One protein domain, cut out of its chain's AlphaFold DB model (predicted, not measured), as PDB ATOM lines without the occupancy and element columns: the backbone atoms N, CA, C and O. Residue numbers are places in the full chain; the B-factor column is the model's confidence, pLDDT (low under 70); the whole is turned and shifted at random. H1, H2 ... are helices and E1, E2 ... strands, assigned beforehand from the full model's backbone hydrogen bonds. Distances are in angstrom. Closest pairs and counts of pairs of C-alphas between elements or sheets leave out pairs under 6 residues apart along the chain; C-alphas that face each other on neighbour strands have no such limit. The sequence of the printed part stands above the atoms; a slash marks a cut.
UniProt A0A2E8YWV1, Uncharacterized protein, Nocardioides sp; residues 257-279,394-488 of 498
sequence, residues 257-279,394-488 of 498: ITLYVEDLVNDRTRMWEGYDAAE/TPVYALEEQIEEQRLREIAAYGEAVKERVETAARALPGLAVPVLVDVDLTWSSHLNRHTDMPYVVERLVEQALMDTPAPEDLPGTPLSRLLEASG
ATOM      1  N   ILE A 257     -50.454 -55.260  56.891       80.19
ATOM      2  CA  ILE A 257     -49.510 -55.657  55.841       80.19
ATOM      3  C   ILE A 257     -48.413 -54.594  55.790       80.19
ATOM      4  O   ILE A 257     -48.724 -53.408  55.739       80.19
ATOM      5  N   THR A 258     -47.150 -55.005  55.765       78.81
ATOM      6  CA  THR A 258     -46.019 -54.105  55.514       78.81
ATOM      7  C   THR A 258     -45.442 -54.426  54.143       78.81
ATOM      8  O   THR A 258     -45.110 -55.578  53.868       78.81
ATOM      9  N   LEU A 259     -45.360 -53.419  53.278       78.62
ATOM     10  CA  LEU A 259     -44.745 -53.513  51.960       78.62
ATOM     11  C   LEU A 259     -43.298 -53.039  52.050       78.62
ATOM     12  O   LEU A 259     -43.050 -51.853  52.243       78.62
ATOM     13  N   TYR A 260     -42.358 -53.963  51.880       80.94
ATOM     14  CA  TYR A 260     -40.933 -53.654  51.763       80.94
ATOM     15  C   TYR A 260     -40.630 -53.307  50.308       80.94
ATOM     16  O   TYR A 260     -40.447 -54.194  49.475       80.94
ATOM     17  N   VAL A 261     -40.670 -52.019  49.970       80.75
ATOM     18  CA  VAL A 261     -40.704 -51.599  48.559       80.75
ATOM     19  C   VAL A 261     -39.391 -51.897  47.849       80.75
ATOM     20  O   VAL A 261     -39.426 -52.314  46.696       80.75
ATOM     21  N   GLU A 262     -38.248 -51.757  48.525       76.94
ATOM     22  CA  GLU A 262     -36.956 -52.111  47.929       76.94
ATOM     23  C   GLU A 262     -36.891 -53.594  47.546       76.94
ATOM     24  O   GLU A 262     -36.474 -53.907  46.435       76.94
ATOM     25  N   ASP A 263     -37.378 -54.500  48.400       78.00
ATOM     26  CA  ASP A 263     -37.453 -55.938  48.101       78.00
ATOM     27  C   ASP A 263     -38.378 -56.201  46.905       78.00
ATOM     28  O   ASP A 263     -38.036 -56.964  46.002       78.00
ATOM     29  N   LEU A 264     -39.533 -55.526  46.856       82.12
ATOM     30  CA  LEU A 264     -40.474 -55.641  45.739       82.12
ATOM     31  C   LEU A 264     -39.846 -55.179  44.418       82.12
ATOM     32  O   LEU A 264     -39.981 -55.865  43.406       82.12
ATOM     33  N   VAL A 265     -39.147 -54.044  44.430       83.94
ATOM     34  CA  VAL A 265     -38.454 -53.496  43.258       83.94
ATOM     35  C   VAL A 265     -37.306 -54.422  42.839       83.94
ATOM     36  O   VAL A 265     -37.216 -54.762  41.660       83.94
ATOM     37  N   ASN A 266     -36.484 -54.889  43.784       82.69
ATOM     38  CA  ASN A 266     -35.382 -55.828  43.546       82.69
ATOM     39  C   ASN A 266     -35.846 -57.139  42.899       82.69
ATOM     40  O   ASN A 266     -35.232 -57.608  41.942       82.69
ATOM     41  N   ASP A 267     -36.921 -57.734  43.414       81.31
ATOM     42  CA  ASP A 267     -37.346 -59.072  43.000       81.31
ATOM     43  C   ASP A 267     -38.193 -59.073  41.720       81.31
ATOM     44  O   ASP A 267     -38.281 -60.099  41.036       81.31
ATOM     45  N   ARG A 268     -38.889 -57.969  41.416       82.44
ATOM     46  CA  ARG A 268     -39.966 -57.961  40.406       82.44
ATOM     47  C   ARG A 268     -39.772 -56.974  39.267       82.44
ATOM     48  O   ARG A 268     -40.551 -57.032  38.317       82.44
ATOM     49  N   THR A 269     -38.777 -56.100  39.341       85.19
ATOM     50  CA  THR A 269     -38.621 -54.986  38.401       85.19
ATOM     51  C   THR A 269     -37.175 -54.882  37.910       85.19
ATOM     52  O   THR A 269     -36.267 -55.499  38.468       85.19
ATOM     53  N   ARG A 270     -36.949 -54.118  36.841       86.50
ATOM     54  CA  ARG A 270     -35.620 -53.785  36.297       86.50
ATOM     55  C   ARG A 270     -35.230 -52.330  36.529       86.50
ATOM     56  O   ARG A 270     -34.282 -51.851  35.909       86.50
ATOM     57  N   MET A 271     -35.924 -51.633  37.424       87.88
ATOM     58  CA  MET A 271     -35.666 -50.236  37.776       87.88
ATOM     59  C   MET A 271     -34.171 -49.942  37.968       87.88
ATOM     60  O   MET A 271     -33.662 -48.965  37.418       87.88
ATOM     61  N   TRP A 272     -33.462 -50.813  38.691       87.00
ATOM     62  CA  TRP A 272     -32.036 -50.654  38.983       87.00
ATOM     63  C   TRP A 272     -31.164 -50.613  37.733       87.00
ATOM     64  O   TRP A 272     -30.252 -49.802  37.669       87.00
ATOM     65  N   GLU A 273     -31.482 -51.386  36.691       90.44
ATOM     66  CA  GLU A 273     -30.720 -51.353  35.436       90.44
ATOM     67  C   GLU A 273     -30.774 -49.959  34.785       90.44
ATOM     68  O   GLU A 273     -29.779 -49.490  34.225       90.44
ATOM     69  N   GLY A 274     -31.928 -49.286  34.880       91.25
ATOM     70  CA  GLY A 274     -32.130 -47.933  34.364       91.25
ATOM     71  C   GLY A 274     -31.400 -46.865  35.180       91.25
ATOM     72  O   GLY A 274     -30.832 -45.941  34.595       91.25
ATOM     73  N   TYR A 275     -31.389 -46.990  36.509       90.75
ATOM     74  CA  TYR A 275     -30.659 -46.073  37.392       90.75
ATOM     75  C   TYR A 275     -29.144 -46.279  37.304       90.75
ATOM     76  O   TYR A 275     -28.419 -45.307  37.116       90.75
ATOM     77  N   ASP A 276     -28.670 -47.525  37.264       91.00
ATOM     78  CA  ASP A 276     -27.262 -47.850  37.023       91.00
ATOM     79  C   ASP A 276     -26.774 -47.295  35.671       91.00
ATOM     80  O   ASP A 276     -25.617 -46.895  35.526       91.00
ATOM     81  N   ALA A 277     -27.630 -47.302  34.641       93.19
ATOM     82  CA  ALA A 277     -27.320 -46.688  33.350       93.19
ATOM     83  C   ALA A 277     -27.224 -45.160  33.453       93.19
ATOM     84  O   ALA A 277     -26.247 -44.590  32.970       93.19
ATOM     85  N   ALA A 278     -28.177 -44.519  34.134       92.19
ATOM     86  CA  ALA A 278     -28.165 -43.079  34.377       92.19
ATOM     87  C   ALA A 278     -26.914 -42.630  35.150       92.19
ATOM     88  O   ALA A 278     -26.269 -41.662  34.754       92.19
ATOM     89  N   GLU A 279     -26.523 -43.353  36.201       91.06
ATOM     90  CA  GLU A 279     -25.308 -43.067  36.973       91.06
ATOM     91  C   GLU A 279     -24.038 -43.183  36.125       91.06
ATOM     92  O   GLU A 279     -23.135 -42.352  36.236       91.06
ATOM     93  N   THR A 394     -20.060 -27.682  38.958       90.06
ATOM     94  CA  THR A 394     -21.146 -27.713  39.954       90.06
ATOM     95  C   THR A 394     -22.469 -28.243  39.388       90.06
ATOM     96  O   THR A 394     -23.073 -29.129  39.999       90.06
ATOM     97  N   PRO A 395     -22.943 -27.789  38.211       89.31
ATOM     98  CA  PRO A 395     -24.231 -28.217  37.692       89.31
ATOM     99  C   PRO A 395     -24.244 -29.669  37.186       89.31
ATOM    100  O   PRO A 395     -25.336 -30.193  36.949       89.31
ATOM    101  N   VAL A 396     -23.082 -30.287  36.952       88.38
ATOM    102  CA  VAL A 396     -22.951 -31.694  36.538       88.38
ATOM    103  C   VAL A 396     -22.810 -32.588  37.768       88.38
ATOM    104  O   VAL A 396     -23.523 -33.580  37.852       88.38
ATOM    105  N   TYR A 397     -22.017 -32.191  38.770       87.00
ATOM    106  CA  TYR A 397     -21.962 -32.903  40.056       87.00
ATOM    107  C   TYR A 397     -23.325 -32.956  40.755       87.00
ATOM    108  O   TYR A 397     -23.698 -33.982  41.317       87.00
ATOM    109  N   ALA A 398     -24.125 -31.889  40.649       88.88
ATOM    110  CA  ALA A 398     -25.481 -31.872  41.193       88.88
ATOM    111  C   ALA A 398     -26.402 -32.958  40.593       88.88
ATOM    112  O   ALA A 398     -27.411 -33.293  41.207       88.88
ATOM    113  N   LEU A 399     -26.088 -33.517  39.415       90.06
ATOM    114  CA  LEU A 399     -26.896 -34.582  38.816       90.06
ATOM    115  C   LEU A 399     -26.825 -35.892  39.610       90.06
ATOM    116  O   LEU A 399     -27.820 -36.608  39.623       90.06
ATOM    117  N   GLU A 400     -25.707 -36.198  40.281       87.00
ATOM    118  CA  GLU A 400     -25.578 -37.413  41.109       87.00
ATOM    119  C   GLU A 400     -26.534 -37.377  42.309       87.00
ATOM    120  O   GLU A 400     -27.234 -38.345  42.593       87.00
ATOM    121  N   GLU A 401     -26.629 -36.231  42.985       85.81
ATOM    122  CA  GLU A 401     -27.582 -36.050  44.083       85.81
ATOM    123  C   GLU A 401     -29.028 -36.057  43.562       85.81
ATOM    124  O   GLU A 401     -29.901 -36.727  44.112       85.81
ATOM    125  N   GLN A 402     -29.289 -35.370  42.448       90.38
ATOM    126  CA  GLN A 402     -30.641 -35.265  41.899       90.38
ATOM    127  C   GLN A 402     -31.183 -36.590  41.343       90.38
ATOM    128  O   GLN A 402     -32.392 -36.829  41.436       90.38
ATOM    129  N   ILE A 403     -30.331 -37.442  40.755       90.81
ATOM    130  CA  ILE A 403     -30.763 -38.757  40.263       90.81
ATOM    131  C   ILE A 403     -31.110 -39.680  41.429       90.81
ATOM    132  O   ILE A 403     -32.119 -40.383  41.367       90.81
ATOM    133  N   GLU A 404     -30.356 -39.605  42.524       85.44
ATOM    134  CA  GLU A 404     -30.632 -40.349  43.750       85.44
ATOM    135  C   GLU A 404     -31.939 -39.882  44.408       85.44
ATOM    136  O   GLU A 404     -32.802 -40.688  44.761       85.44
ATOM    137  N   GLU A 405     -32.170 -38.571  44.489       86.06
ATOM    138  CA  GLU A 405     -33.455 -38.051  44.955       86.06
ATOM    139  C   GLU A 405     -34.624 -38.498  44.067       86.06
ATOM    140  O   GLU A 405     -35.710 -38.806  44.567       86.06
ATOM    141  N   GLN A 406     -34.436 -38.508  42.743       92.56
ATOM    142  CA  GLN A 406     -35.458 -38.989  41.818       92.56
ATOM    143  C   GLN A 406     -35.757 -40.470  42.059       92.56
ATOM    144  O   GLN A 406     -36.933 -40.828  42.124       92.56
ATOM    145  N   ARG A 407     -34.723 -41.293  42.273       88.19
ATOM    146  CA  ARG A 407     -34.853 -42.711  42.623       88.19
ATOM    147  C   ARG A 407     -35.749 -42.891  43.838       88.19
ATOM    148  O   ARG A 407     -36.754 -43.594  43.760       88.19
ATOM    149  N   LEU A 408     -35.435 -42.202  44.933       85.06
ATOM    150  CA  LEU A 408     -36.199 -42.284  46.178       85.06
ATOM    151  C   LEU A 408     -37.654 -41.832  45.989       85.06
ATOM    152  O   LEU A 408     -38.572 -42.486  46.489       85.06
ATOM    153  N   ARG A 409     -37.886 -40.753  45.229       89.62
ATOM    154  CA  ARG A 409     -39.242 -40.278  44.901       89.62
ATOM    155  C   ARG A 409     -40.033 -41.310  44.098       89.62
ATOM    156  O   ARG A 409     -41.202 -41.538  44.405       89.62
ATOM    157  N   GLU A 410     -39.426 -41.923  43.086       92.06
ATOM    158  CA  GLU A 410     -40.086 -42.918  42.233       92.06
ATOM    159  C   GLU A 410     -40.374 -44.225  42.990       92.06
ATOM    160  O   GLU A 410     -41.479 -44.754  42.865       92.06
ATOM    161  N   ILE A 411     -39.453 -44.701  43.840       87.00
ATOM    162  CA  ILE A 411     -39.683 -45.868  44.715       87.00
ATOM    163  C   ILE A 411     -40.826 -45.581  45.697       87.00
ATOM    164  O   ILE A 411     -41.744 -46.390  45.829       87.00
ATOM    165  N   ALA A 412     -40.814 -44.423  46.365       85.69
ATOM    166  CA  ALA A 412     -41.871 -44.048  47.302       85.69
ATOM    167  C   ALA A 412     -43.244 -43.965  46.615       85.69
ATOM    168  O   ALA A 412     -44.234 -44.488  47.129       85.69
ATOM    169  N   ALA A 413     -43.298 -43.355  45.426       90.56
ATOM    170  CA  ALA A 413     -44.519 -43.264  44.634       90.56
ATOM    171  C   ALA A 413     -45.034 -44.648  44.212       90.56
ATOM    172  O   ALA A 413     -46.236 -44.903  44.297       90.56
ATOM    173  N   TYR A 414     -44.138 -45.551  43.805       93.44
ATOM    174  CA  TYR A 414     -44.489 -46.933  43.494       93.44
ATOM    175  C   TYR A 414     -45.051 -47.666  44.719       93.44
ATOM    176  O   TYR A 414     -46.124 -48.261  44.637       93.44
ATOM    177  N   GLY A 415     -44.393 -47.556  45.878       89.75
ATOM    178  CA  GLY A 415     -44.849 -48.161  47.131       89.75
ATOM    179  C   GLY A 415     -46.250 -47.712  47.556       89.75
ATOM    180  O   GLY A 415     -47.104 -48.550  47.854       89.75
ATOM    181  N   GLU A 416     -46.519 -46.404  47.527       91.25
ATOM    182  CA  GLU A 416     -47.849 -45.861  47.841       91.25
ATOM    183  C   GLU A 416     -48.909 -46.282  46.810       91.25
ATOM    184  O   GLU A 416     -50.037 -46.609  47.185       91.25
ATOM    185  N   ALA A 417     -48.554 -46.358  45.521       95.38
ATOM    186  CA  ALA A 417     -49.463 -46.846  44.487       95.38
ATOM    187  C   ALA A 417     -49.829 -48.326  44.699       95.38
ATOM    188  O   ALA A 417     -51.012 -48.681  44.662       95.38
ATOM    189  N   VAL A 418     -48.843 -49.185  44.992       94.38
ATOM    190  CA  VAL A 418     -49.084 -50.600  45.319       94.38
ATOM    191  C   VAL A 418     -49.964 -50.709  46.563       94.38
ATOM    192  O   VAL A 418     -50.940 -51.461  46.552       94.38
ATOM    193  N   LYS A 419     -49.694 -49.925  47.612       90.81
ATOM    194  CA  LYS A 419     -50.528 -49.867  48.820       90.81
ATOM    195  C   LYS A 419     -51.986 -49.541  48.507       90.81
ATOM    196  O   LYS A 419     -52.874 -50.284  48.930       90.81
ATOM    197  N   GLU A 420     -52.250 -48.487  47.739       94.25
ATOM    198  CA  GLU A 420     -53.618 -48.108  47.367       94.25
ATOM    199  C   GLU A 420     -54.328 -49.246  46.610       94.25
ATOM    200  O   GLU A 420     -55.518 -49.521  46.833       94.25
ATOM    201  N   ARG A 421     -53.601 -49.956  45.737       95.75
ATOM    202  CA  ARG A 421     -54.131 -51.118  45.012       95.75
ATOM    203  C   ARG A 421     -54.391 -52.313  45.922       95.75
ATOM    204  O   ARG A 421     -55.455 -52.916  45.782       95.75
ATOM    205  N   VAL A 422     -53.523 -52.603  46.892       93.44
ATOM    206  CA  VAL A 422     -53.757 -53.644  47.911       93.44
ATOM    207  C   VAL A 422     -55.019 -53.332  48.716       93.44
ATOM    208  O   VAL A 422     -55.900 -54.183  48.836       93.44
ATOM    209  N   GLU A 423     -55.161 -52.106  49.225       91.19
ATOM    210  CA  GLU A 423     -56.333 -51.693  50.011       91.19
ATOM    211  C   GLU A 423     -57.626 -51.711  49.181       91.19
ATOM    212  O   GLU A 423     -58.713 -52.031  49.675       91.19
ATOM    213  N   THR A 424     -57.537 -51.390  47.892       93.69
ATOM    214  CA  THR A 424     -58.676 -51.449  46.968       93.69
ATOM    215  C   THR A 424     -59.073 -52.887  46.644       93.69
ATOM    216  O   THR A 424     -60.255 -53.223  46.751       93.69
ATOM    217  N   ALA A 425     -58.107 -53.753  46.332       92.69
ATOM    218  CA  ALA A 425     -58.341 -55.177  46.114       92.69
ATOM    219  C   ALA A 425     -58.925 -55.844  47.370       92.69
ATOM    220  O   ALA A 425     -59.871 -56.625  47.277       92.69
ATOM    221  N   ALA A 426     -58.436 -55.466  48.555       91.69
ATOM    222  CA  ALA A 426     -58.944 -55.950  49.830       91.69
ATOM    223  C   ALA A 426     -60.412 -55.570  50.064       91.69
ATOM    224  O   ALA A 426     -61.211 -56.427  50.434       91.69
ATOM    225  N   ARG A 427     -60.795 -54.312  49.800       90.56
ATOM    226  CA  ARG A 427     -62.197 -53.854  49.914       90.56
ATOM    227  C   ARG A 427     -63.134 -54.564  48.938       90.56
ATOM    228  O   ARG A 427     -64.313 -54.733  49.241       90.56
ATOM    229  N   ALA A 428     -62.625 -54.957  47.774       90.38
ATOM    230  CA  ALA A 428     -63.390 -55.685  46.772       90.38
ATOM    231  C   ALA A 428     -63.480 -57.194  47.055       90.38
ATOM    232  O   ALA A 428     -64.287 -57.876  46.421       90.38
ATOM    233  N   LEU A 429     -62.675 -57.728  47.981       89.75
ATOM    234  CA  LEU A 429     -62.553 -59.164  48.203       89.75
ATOM    235  C   LEU A 429     -63.748 -59.732  48.998       89.75
ATOM    236  O   LEU A 429     -63.885 -59.456  50.195       89.75
ATOM    237  N   PRO A 430     -64.592 -60.600  48.400       88.38
ATOM    238  CA  PRO A 430     -65.750 -61.145  49.101       88.38
ATOM    239  C   PRO A 430     -65.338 -62.050  50.266       88.38
ATOM    240  O   PRO A 430     -64.686 -63.076  50.070       88.38
ATOM    241  N   GLY A 431     -65.786 -61.705  51.473       84.75
ATOM    242  CA  GLY A 431     -65.527 -62.467  52.698       84.75
ATOM    243  C   GLY A 431     -64.471 -61.858  53.621       84.75
ATOM    244  O   GLY A 431     -64.321 -62.353  54.730       84.75
ATOM    245  N   LEU A 432     -63.774 -60.789  53.216       87.69
ATOM    246  CA  LEU A 432     -62.841 -60.078  54.090       87.69
ATOM    247  C   LEU A 432     -63.593 -58.913  54.735       87.69
ATOM    248  O   LEU A 432     -63.777 -57.864  54.129       87.69
ATOM    249  N   ALA A 433     -64.100 -59.133  55.948       85.44
ATOM    250  CA  ALA A 433     -64.962 -58.167  56.635       85.44
ATOM    251  C   ALA A 433     -64.191 -57.128  57.469       85.44
ATOM    252  O   ALA A 433     -64.777 -56.158  57.950       85.44
ATOM    253  N   VAL A 434     -62.891 -57.343  57.671       84.31
ATOM    254  CA  VAL A 434     -62.028 -56.495  58.502       84.31
ATOM    255  C   VAL A 434     -61.265 -55.484  57.649       84.31
ATOM    256  O   VAL A 434     -60.958 -55.770  56.491       84.31
ATOM    257  N   PRO A 435     -60.916 -54.309  58.201       84.75
ATOM    258  CA  PRO A 435     -60.062 -53.366  57.496       84.75
ATOM    259  C   PRO A 435     -58.670 -53.969  57.260       84.75
ATOM    260  O   PRO A 435     -58.107 -54.624  58.141       84.75
ATOM    261  N   VAL A 436     -58.117 -53.713  56.075       84.06
ATOM    262  CA  VAL A 436     -56.715 -53.986  55.749       84.06
ATOM    263  C   VAL A 436     -55.945 -52.687  55.897       84.06
ATOM    264  O   VAL A 436     -56.353 -51.669  55.346       84.06
ATOM    265  N   LEU A 437     -54.879 -52.727  56.686       81.56
ATOM    266  CA  LEU A 437     -54.011 -51.596  56.969       81.56
ATOM    267  C   LEU A 437     -52.662 -51.887  56.331       81.56
ATOM    268  O   LEU A 437     -51.998 -52.845  56.730       81.56
ATOM    269  N   VAL A 438     -52.282 -51.090  55.338       79.62
ATOM    270  CA  VAL A 438     -51.024 -51.275  54.622       79.62
ATOM    271  C   VAL A 438     -50.045 -50.178  55.014       79.62
ATOM    272  O   VAL A 438     -50.359 -48.988  54.939       79.62
ATOM    273  N   ASP A 439     -48.857 -50.592  55.431       78.38
ATOM    274  CA  ASP A 439     -47.726 -49.719  55.709       78.38
ATOM    275  C   ASP A 439     -46.653 -49.885  54.631       78.38
ATOM    276  O   ASP A 439     -46.485 -50.978  54.087       78.38
ATOM    277  N   VAL A 440     -45.948 -48.802  54.314       74.88
ATOM    278  CA  VAL A 440     -44.914 -48.769  53.272       74.88
ATOM    279  C   VAL A 440     -43.571 -48.545  53.950       74.88
ATOM    280  O   VAL A 440     -43.347 -47.498  54.552       74.88
ATOM    281  N   ASP A 441     -42.679 -49.527  53.845       72.88
ATOM    282  CA  ASP A 441     -41.325 -49.451  54.382       72.88
ATOM    283  C   ASP A 441     -40.323 -49.236  53.242       72.88
ATOM    284  O   ASP A 441     -40.172 -50.069  52.342       72.88
ATOM    285  N   LEU A 442     -39.653 -48.086  53.298       66.38
ATOM    286  CA  LEU A 442     -38.591 -47.673  52.377       66.38
ATOM    287  C   LEU A 442     -37.191 -47.825  52.994       66.38
ATOM    288  O   LEU A 442     -36.206 -47.483  52.361       66.38
ATOM    289  N   THR A 443     -37.094 -48.269  54.249       56.56
ATOM    290  CA  THR A 443     -35.846 -48.261  55.034       56.56
ATOM    291  C   THR A 443     -35.147 -49.618  55.087       56.56
ATOM    292  O   THR A 443     -34.097 -49.761  55.720       56.56
ATOM    293  N   TRP A 444     -35.739 -50.639  54.468       52.47
ATOM    294  CA  TRP A 444     -35.262 -52.010  54.544       52.47
ATOM    295  C   TRP A 444     -34.272 -52.339  53.421       52.47
ATOM    296  O   TRP A 444     -34.673 -52.540  52.284       52.47
ATOM    297  N   SER A 445     -32.987 -52.478  53.766       45.00
ATOM    298  CA  SER A 445     -31.952 -53.012  52.871       45.00
ATOM    299  C   SER A 445     -31.860 -54.543  53.008       45.00
ATOM    300  O   SER A 445     -31.470 -55.060  54.066       45.00
ATOM    301  N   SER A 446     -32.193 -55.294  51.960       44.06
ATOM    302  CA  SER A 446     -32.240 -56.761  51.977       44.06
ATOM    303  C   SER A 446     -30.868 -57.436  52.136       44.06
ATOM    304  O   SER A 446     -30.169 -57.737  51.168       44.06
ATOM    305  N   HIS A 447     -30.517 -57.806  53.368       36.31
ATOM    306  CA  HIS A 447     -29.590 -58.920  53.637       36.31
ATOM    307  C   HIS A 447     -30.200 -60.019  54.521       36.31
ATOM    308  O   HIS A 447     -29.513 -60.956  54.926       36.31
ATOM    309  N   LEU A 448     -31.504 -59.956  54.800       37.69
ATOM    310  CA  LEU A 448     -32.209 -60.981  55.563       37.69
ATOM    311  C   LEU A 448     -33.422 -61.461  54.771       37.69
ATOM    312  O   LEU A 448     -34.482 -60.850  54.810       37.69
ATOM    313  N   ASN A 449     -33.233 -62.584  54.072       37.41
ATOM    314  CA  ASN A 449     -34.286 -63.404  53.477       37.41
ATOM    315  C   ASN A 449     -35.485 -63.526  54.430       37.41
ATOM    316  O   ASN A 449     -35.394 -64.211  55.454       37.41
ATOM    317  N   ARG A 450     -36.614 -62.909  54.074       43.19
ATOM    318  CA  ARG A 450     -37.907 -63.153  54.721       43.19
ATOM    319  C   ARG A 450     -39.055 -63.184  53.713       43.19
ATOM    320  O   ARG A 450     -40.103 -62.597  53.922       43.19
ATOM    321  N   HIS A 451     -38.922 -64.028  52.695       36.91
ATOM    322  CA  HIS A 451     -40.086 -64.612  52.006       36.91
ATOM    323  C   HIS A 451     -40.767 -65.708  52.851       36.91
ATOM    324  O   HIS A 451     -41.191 -66.731  52.327       36.91
ATOM    325  N   THR A 452     -40.803 -65.583  54.183       45.88
ATOM    326  CA  THR A 452     -41.269 -66.670  55.060       45.88
ATOM    327  C   THR A 452     -42.619 -66.327  55.690       45.88
ATOM    328  O   THR A 452     -42.694 -65.454  56.551       45.88
ATOM    329  N   ASP A 453     -43.649 -67.054  55.246       54.31
ATOM    330  CA  ASP A 453     -45.014 -67.154  55.788       54.31
ATOM    331  C   ASP A 453     -45.877 -65.881  55.775       54.31
ATOM    332  O   ASP A 453     -46.526 -65.531  56.763       54.31
ATOM    333  N   MET A 454     -45.980 -65.211  54.621       63.22
ATOM    334  CA  MET A 454     -47.142 -64.343  54.398       63.22
ATOM    335  C   MET A 454     -48.397 -65.211  54.218       63.22
ATOM    336  O   MET A 454     -48.363 -66.173  53.450       63.22
ATOM    337  N   PRO A 455     -49.528 -64.901  54.885       72.06
ATOM    338  CA  PRO A 455     -50.774 -65.613  54.636       72.06
ATOM    339  C   PRO A 455     -51.147 -65.539  53.150       72.06
ATOM    340  O   PRO A 455     -51.068 -64.462  52.563       72.06
ATOM    341  N   TYR A 456     -51.642 -66.633  52.566       78.25
ATOM    342  CA  TYR A 456     -51.997 -66.711  51.138       78.25
ATOM    343  C   TYR A 456     -52.879 -65.546  50.648       78.25
ATOM    344  O   TYR A 456     -52.727 -65.047  49.535       78.25
ATOM    345  N   VAL A 457     -53.801 -65.057  51.488       83.12
ATOM    346  CA  VAL A 457     -54.635 -63.894  51.145       83.12
ATOM    347  C   VAL A 457     -53.815 -62.615  50.959       83.12
ATOM    348  O   VAL A 457     -54.132 -61.833  50.070       83.12
ATOM    349  N   VAL A 458     -52.782 -62.405  51.780       83.94
ATOM    350  CA  VAL A 458     -51.889 -61.243  51.708       83.94
ATOM    351  C   VAL A 458     -51.051 -61.346  50.446       83.94
ATOM    352  O   VAL A 458     -51.034 -60.401  49.669       83.94
ATOM    353  N   GLU A 459     -50.443 -62.509  50.206       84.06
ATOM    354  CA  GLU A 459     -49.673 -62.778  48.990       84.06
ATOM    355  C   GLU A 459     -50.505 -62.491  47.737       84.06
ATOM    356  O   GLU A 459     -50.092 -61.697  46.899       84.06
ATOM    357  N   ARG A 460     -51.729 -63.026  47.656       86.81
ATOM    358  CA  ARG A 460     -52.626 -62.788  46.519       86.81
ATOM    359  C   ARG A 460     -52.994 -61.311  46.346       86.81
ATOM    360  O   ARG A 460     -53.073 -60.837  45.217       86.81
ATOM    361  N   LEU A 461     -53.277 -60.594  47.438       91.06
ATOM    362  CA  LEU A 461     -53.614 -59.166  47.379       91.06
ATOM    363  C   LEU A 461     -52.428 -58.334  46.882       91.06
ATOM    364  O   LEU A 461     -52.616 -57.457  46.041       91.06
ATOM    365  N   VAL A 462     -51.225 -58.625  47.383       90.25
ATOM    366  CA  VAL A 462     -49.987 -57.958  46.971       90.25
ATOM    367  C   VAL A 462     -49.655 -58.299  45.522       90.25
ATOM    368  O   VAL A 462     -49.434 -57.391  44.734       90.25
ATOM    369  N   GLU A 463     -49.700 -59.570  45.125       89.25
ATOM    370  CA  GLU A 463     -49.406 -59.996  43.753       89.25
ATOM    371  C   GLU A 463     -50.360 -59.360  42.737       89.25
ATOM    372  O   GLU A 463     -49.920 -58.848  41.707       89.25
ATOM    373  N   GLN A 464     -51.658 -59.311  43.045       90.44
ATOM    374  CA  GLN A 464     -52.622 -58.623  42.191       90.44
ATOM    375  C   GLN A 464     -52.349 -57.114  42.119       90.44
ATOM    376  O   GLN A 464     -52.380 -56.536  41.036       90.44
ATOM    377  N   ALA A 465     -52.048 -56.474  43.251       94.19
ATOM    378  CA  ALA A 465     -51.719 -55.053  43.282       94.19
ATOM    379  C   ALA A 465     -50.459 -54.725  42.468       94.19
ATOM    380  O   ALA A 465     -50.449 -53.721  41.761       94.19
ATOM    381  N   LEU A 466     -49.433 -55.579  42.528       91.50
ATOM    382  CA  LEU A 466     -48.205 -55.439  41.744       91.50
ATOM    383  C   LEU A 466     -48.483 -55.542  40.241       91.50
ATOM    384  O   LEU A 466     -48.009 -54.702  39.488       91.50
ATOM    385  N   MET A 467     -49.289 -56.516  39.807       89.88
ATOM    386  CA  MET A 467     -49.659 -56.675  38.391       89.88
ATOM    387  C   MET A 467     -50.439 -55.474  37.836       89.88
ATOM    388  O   MET A 467     -50.325 -55.149  36.656       89.88
ATOM    389  N   ASP A 468     -51.236 -54.821  38.683       92.06
ATOM    390  CA  ASP A 468     -52.098 -53.703  38.295       92.06
ATOM    391  C   ASP A 468     -51.435 -52.319  38.476       92.06
ATOM    392  O   ASP A 468     -52.071 -51.290  38.190       92.06
ATOM    393  N   THR A 469     -50.192 -52.276  38.971       94.38
ATOM    394  CA  THR A 469     -49.434 -51.045  39.243       94.38
ATOM    395  C   THR A 469     -48.236 -50.954  38.297       94.38
ATOM    396  O   THR A 469     -47.353 -51.804  38.382       94.38
ATOM    397  N   PRO A 470     -48.166 -49.931  37.422       92.06
ATOM    398  CA  PRO A 470     -46.995 -49.709  36.576       92.06
ATOM    399  C   PRO A 470     -45.719 -49.618  37.414       92.06
ATOM    400  O   PRO A 470     -45.688 -48.894  38.414       92.06
ATOM    401  N   ALA A 471     -44.686 -50.354  37.014       90.56
ATOM    402  CA  ALA A 471     -43.389 -50.308  37.665       90.56
ATOM    403  C   ALA A 471     -42.651 -49.006  37.300       90.56
ATOM    404  O   ALA A 471     -42.965 -48.372  36.289       90.56
ATOM    405  N   PRO A 472     -41.638 -48.589  38.078       88.56
ATOM    406  CA  PRO A 472     -40.841 -47.408  37.747       88.56
ATOM    407  C   PRO A 472     -40.155 -47.470  36.369       88.56
ATOM    408  O   PRO A 472     -39.970 -46.429  35.738       88.56
ATOM    409  N   GLU A 473     -39.817 -48.661  35.856       89.81
ATOM    410  CA  GLU A 473     -39.320 -48.817  34.475       89.81
ATOM    411  C   GLU A 473     -40.371 -48.570  33.383       89.81
ATOM    412  O   GLU A 473     -39.997 -48.301  32.244       89.81
ATOM    413  N   ASP A 474     -41.664 -48.631  33.711       91.94
ATOM    414  CA  ASP A 474     -42.751 -48.355  32.764       91.94
ATOM    415  C   ASP A 474     -42.990 -46.844  32.586       91.94
ATOM    416  O   ASP A 474     -43.789 -46.423  31.741       91.94
ATOM    417  N   LEU A 475     -42.319 -46.004  33.385       91.19
ATOM    418  CA  LEU A 475     -42.373 -44.553  33.246       91.19
ATOM    419  C   LEU A 475     -41.743 -44.117  31.910       91.19
ATOM    420  O   LEU A 475     -40.733 -44.675  31.484       91.19
ATOM    421  N   PRO A 476     -42.293 -43.087  31.240       92.56
ATOM    422  CA  PRO A 476     -41.764 -42.629  29.962       92.56
ATOM    423  C   PRO A 476     -40.324 -42.106  30.101       92.56
ATOM    424  O   PRO A 476     -40.016 -41.342  31.016       92.56
ATOM    425  N   GLY A 477     -39.454 -42.501  29.166       91.94
ATOM    426  CA  GLY A 477     -38.041 -42.104  29.131       91.94
ATOM    427  C   GLY A 477     -37.133 -42.910  30.069       91.94
ATOM    428  O   GLY A 477     -37.582 -43.742  30.850       91.94
ATOM    429  N   THR A 478     -35.827 -42.661  29.995       94.56
ATOM    430  CA  THR A 478     -34.850 -43.148  30.986       94.56
ATOM    431  C   THR A 478     -34.876 -42.267  32.242       94.56
ATOM    432  O   THR A 478     -35.257 -41.094  32.138       94.56
ATOM    433  N   PRO A 479     -34.423 -42.760  33.413       95.56
ATOM    434  CA  PRO A 479     -34.321 -41.937  34.619       95.56
ATOM    435  C   PRO A 479     -33.560 -40.626  34.387       95.56
ATOM    436  O   PRO A 479     -34.036 -39.559  34.770       95.56
ATOM    437  N   LEU A 480     -32.436 -40.684  33.666       94.38
ATOM    438  CA  LEU A 480     -31.662 -39.496  33.322       94.38
ATOM    439  C   LEU A 480     -32.427 -38.542  32.395       94.38
ATOM    440  O   LEU A 480     -32.426 -37.338  32.632       94.38
ATOM    441  N   SER A 481     -33.120 -39.046  31.368       94.38
ATOM    442  CA  SER A 481     -33.907 -38.179  30.479       94.38
ATOM    443  C   SER A 481     -35.012 -37.433  31.234       94.38
ATOM    444  O   SER A 481     -35.158 -36.228  31.046       94.38
ATOM    445  N   ARG A 482     -35.707 -38.104  32.165       94.56
ATOM    446  CA  ARG A 482     -36.721 -37.476  33.025       94.56
ATOM    447  C   ARG A 482     -36.117 -36.399  33.920       94.56
ATOM    448  O   ARG A 482     -36.709 -35.331  34.067       94.56
ATOM    449  N   LEU A 483     -34.927 -36.649  34.468       94.44
ATOM    450  CA  LEU A 483     -34.216 -35.679  35.294       94.44
ATOM    451  C   LEU A 483     -33.815 -34.430  34.488       94.44
ATOM    452  O   LEU A 483     -34.003 -33.292  34.932       94.44
ATOM    453  N   LEU A 484     -33.281 -34.627  33.281       91.62
ATOM    454  CA  LEU A 484     -32.889 -33.531  32.392       91.62
ATOM    455  C   LEU A 484     -34.105 -32.713  31.934       91.62
ATOM    456  O   LEU A 484     -34.073 -31.484  31.985       91.62
ATOM    457  N   GLU A 485     -35.209 -33.377  31.585       90.88
ATOM    458  CA  GLU A 485     -36.472 -32.713  31.249       90.88
ATOM    459  C   GLU A 485     -37.023 -31.894  32.425       90.88
ATOM    460  O   GLU A 485     -37.391 -30.730  32.245       90.88
ATOM    461  N   ALA A 486     -37.028 -32.455  33.639       87.44
ATOM    462  CA  ALA A 486     -37.505 -31.775  34.845       87.44
ATOM    463  C   ALA A 486     -36.651 -30.552  35.223       87.44
ATOM    464  O   ALA A 486     -37.176 -29.563  35.738       87.44
ATOM    465  N   SER A 487     -35.348 -30.592  34.934       80.69
ATOM    466  CA  SER A 487     -34.415 -29.477  35.153       80.69
ATOM    467  C   SER A 487     -34.396 -28.452  34.009       80.69
ATOM    468  O   SER A 487     -33.705 -27.436  34.103       80.69
ATOM    469  N   GLY A 488     -35.162 -28.676  32.934       77.38
ATOM    470  CA  GLY A 488     -35.196 -27.802  31.761       77.38
ATOM    471  C   GLY A 488     -33.922 -27.851  30.909       77.38
ATOM    472  O   GLY A 488     -33.703 -26.949  30.095       77.38
TER     473      GLY A 488
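What this domain is: This is residues 257 to 279 and 394 to 488 of the 498 residues of an uncharacterized protein of Nocardioides sp (UniProt A0A2E8YWV1). One long helix, H3, is the spine of this elongated domain, and the smaller parts pack along it: a two-stranded sheet, E1 and E2, and helix H4 toward its last residues, the short helices H2 and H5 nearer its first residues, and H1 crossing it between these groups. A long link, residues 442 to 455, loops from E2 round to H4. The printed part has 118 residues with five named helices and two named strands, in the order E1 H1 H2 H3 E2 H4 H5; the sheet, order E1 E2, is parallel, and the class is mostly helix. The whole is only just loose, close to compact, with a radius of gyration of the C-alphas of 16.3 A and spans of 57 by 30 by 19 A.

How they stand to each other: Begin at the sheet, where E1, residues 257 to 260, and E2, residues 436 to 441, are parallel neighbours at 21 degrees; look for N 259 and O 439, 2.8 A apart, and N 439 and O 257, also 2.8 A. From E2, go to H3, residues 394 to 428: their closest C-alphas, of Lys 419 and Val 438, are 6.0 A apart. H3 is the hub, touching four other helices. With its residues 418 to 426 alone it touches H4, residues 456 to 467, at a steep tilt of 51 degrees, opposite ways; the closest C-alphas are those of Arg 421 and Ala 465, 4.9 A. With residues 411 to 415 alone it touches H1, residues 261 to 268, about perpendicular at 83 degrees; the closest C-alphas, of Val 261 and Gly 415, are 5.6 A apart. With residues 400 to 407 alone it touches H2, residues 271 to 279, at a shallow tilt of 11 degrees, opposite ways; the closest C-alphas are those of Glu 279 and Glu 400, 7.0 A. H5, residues 479 to 486, touches H2, where the C-alphas of Ala 278 and Leu 480 come closest, 5.1 A. H4 and H5 are apart. Every O i to N i+4 pair is within hydrogen-bond range in H1, H2, H4 and H5, and 28 of 31 are in H3.

Where its parts are: Find C-alpha 257 at (-49.510, -55.657, 55.841), where E1 begins. H3 runs 51.1 A from C-alpha 394 at (-21.146, -27.713, 39.954) to C-alpha 428, with a kink of 30 degrees near residue 401. E2 measures 16.1 A, H4 16.4 A and H2 12.6 A. H5 ends with C-alpha 486 at (-37.505, -31.775, 34.845).

The domain as a whole: The C-alphas of Thr 394 and Gly 431 are the two farthest apart, 57.8 A. Residues 280 to 393 are not printed; C-alphas 279 and 394 are 16.2 A apart across this cut. The links E2 to H4 and H4 to H5 are long. Confidence is low, under 70, at residues 442 to 454.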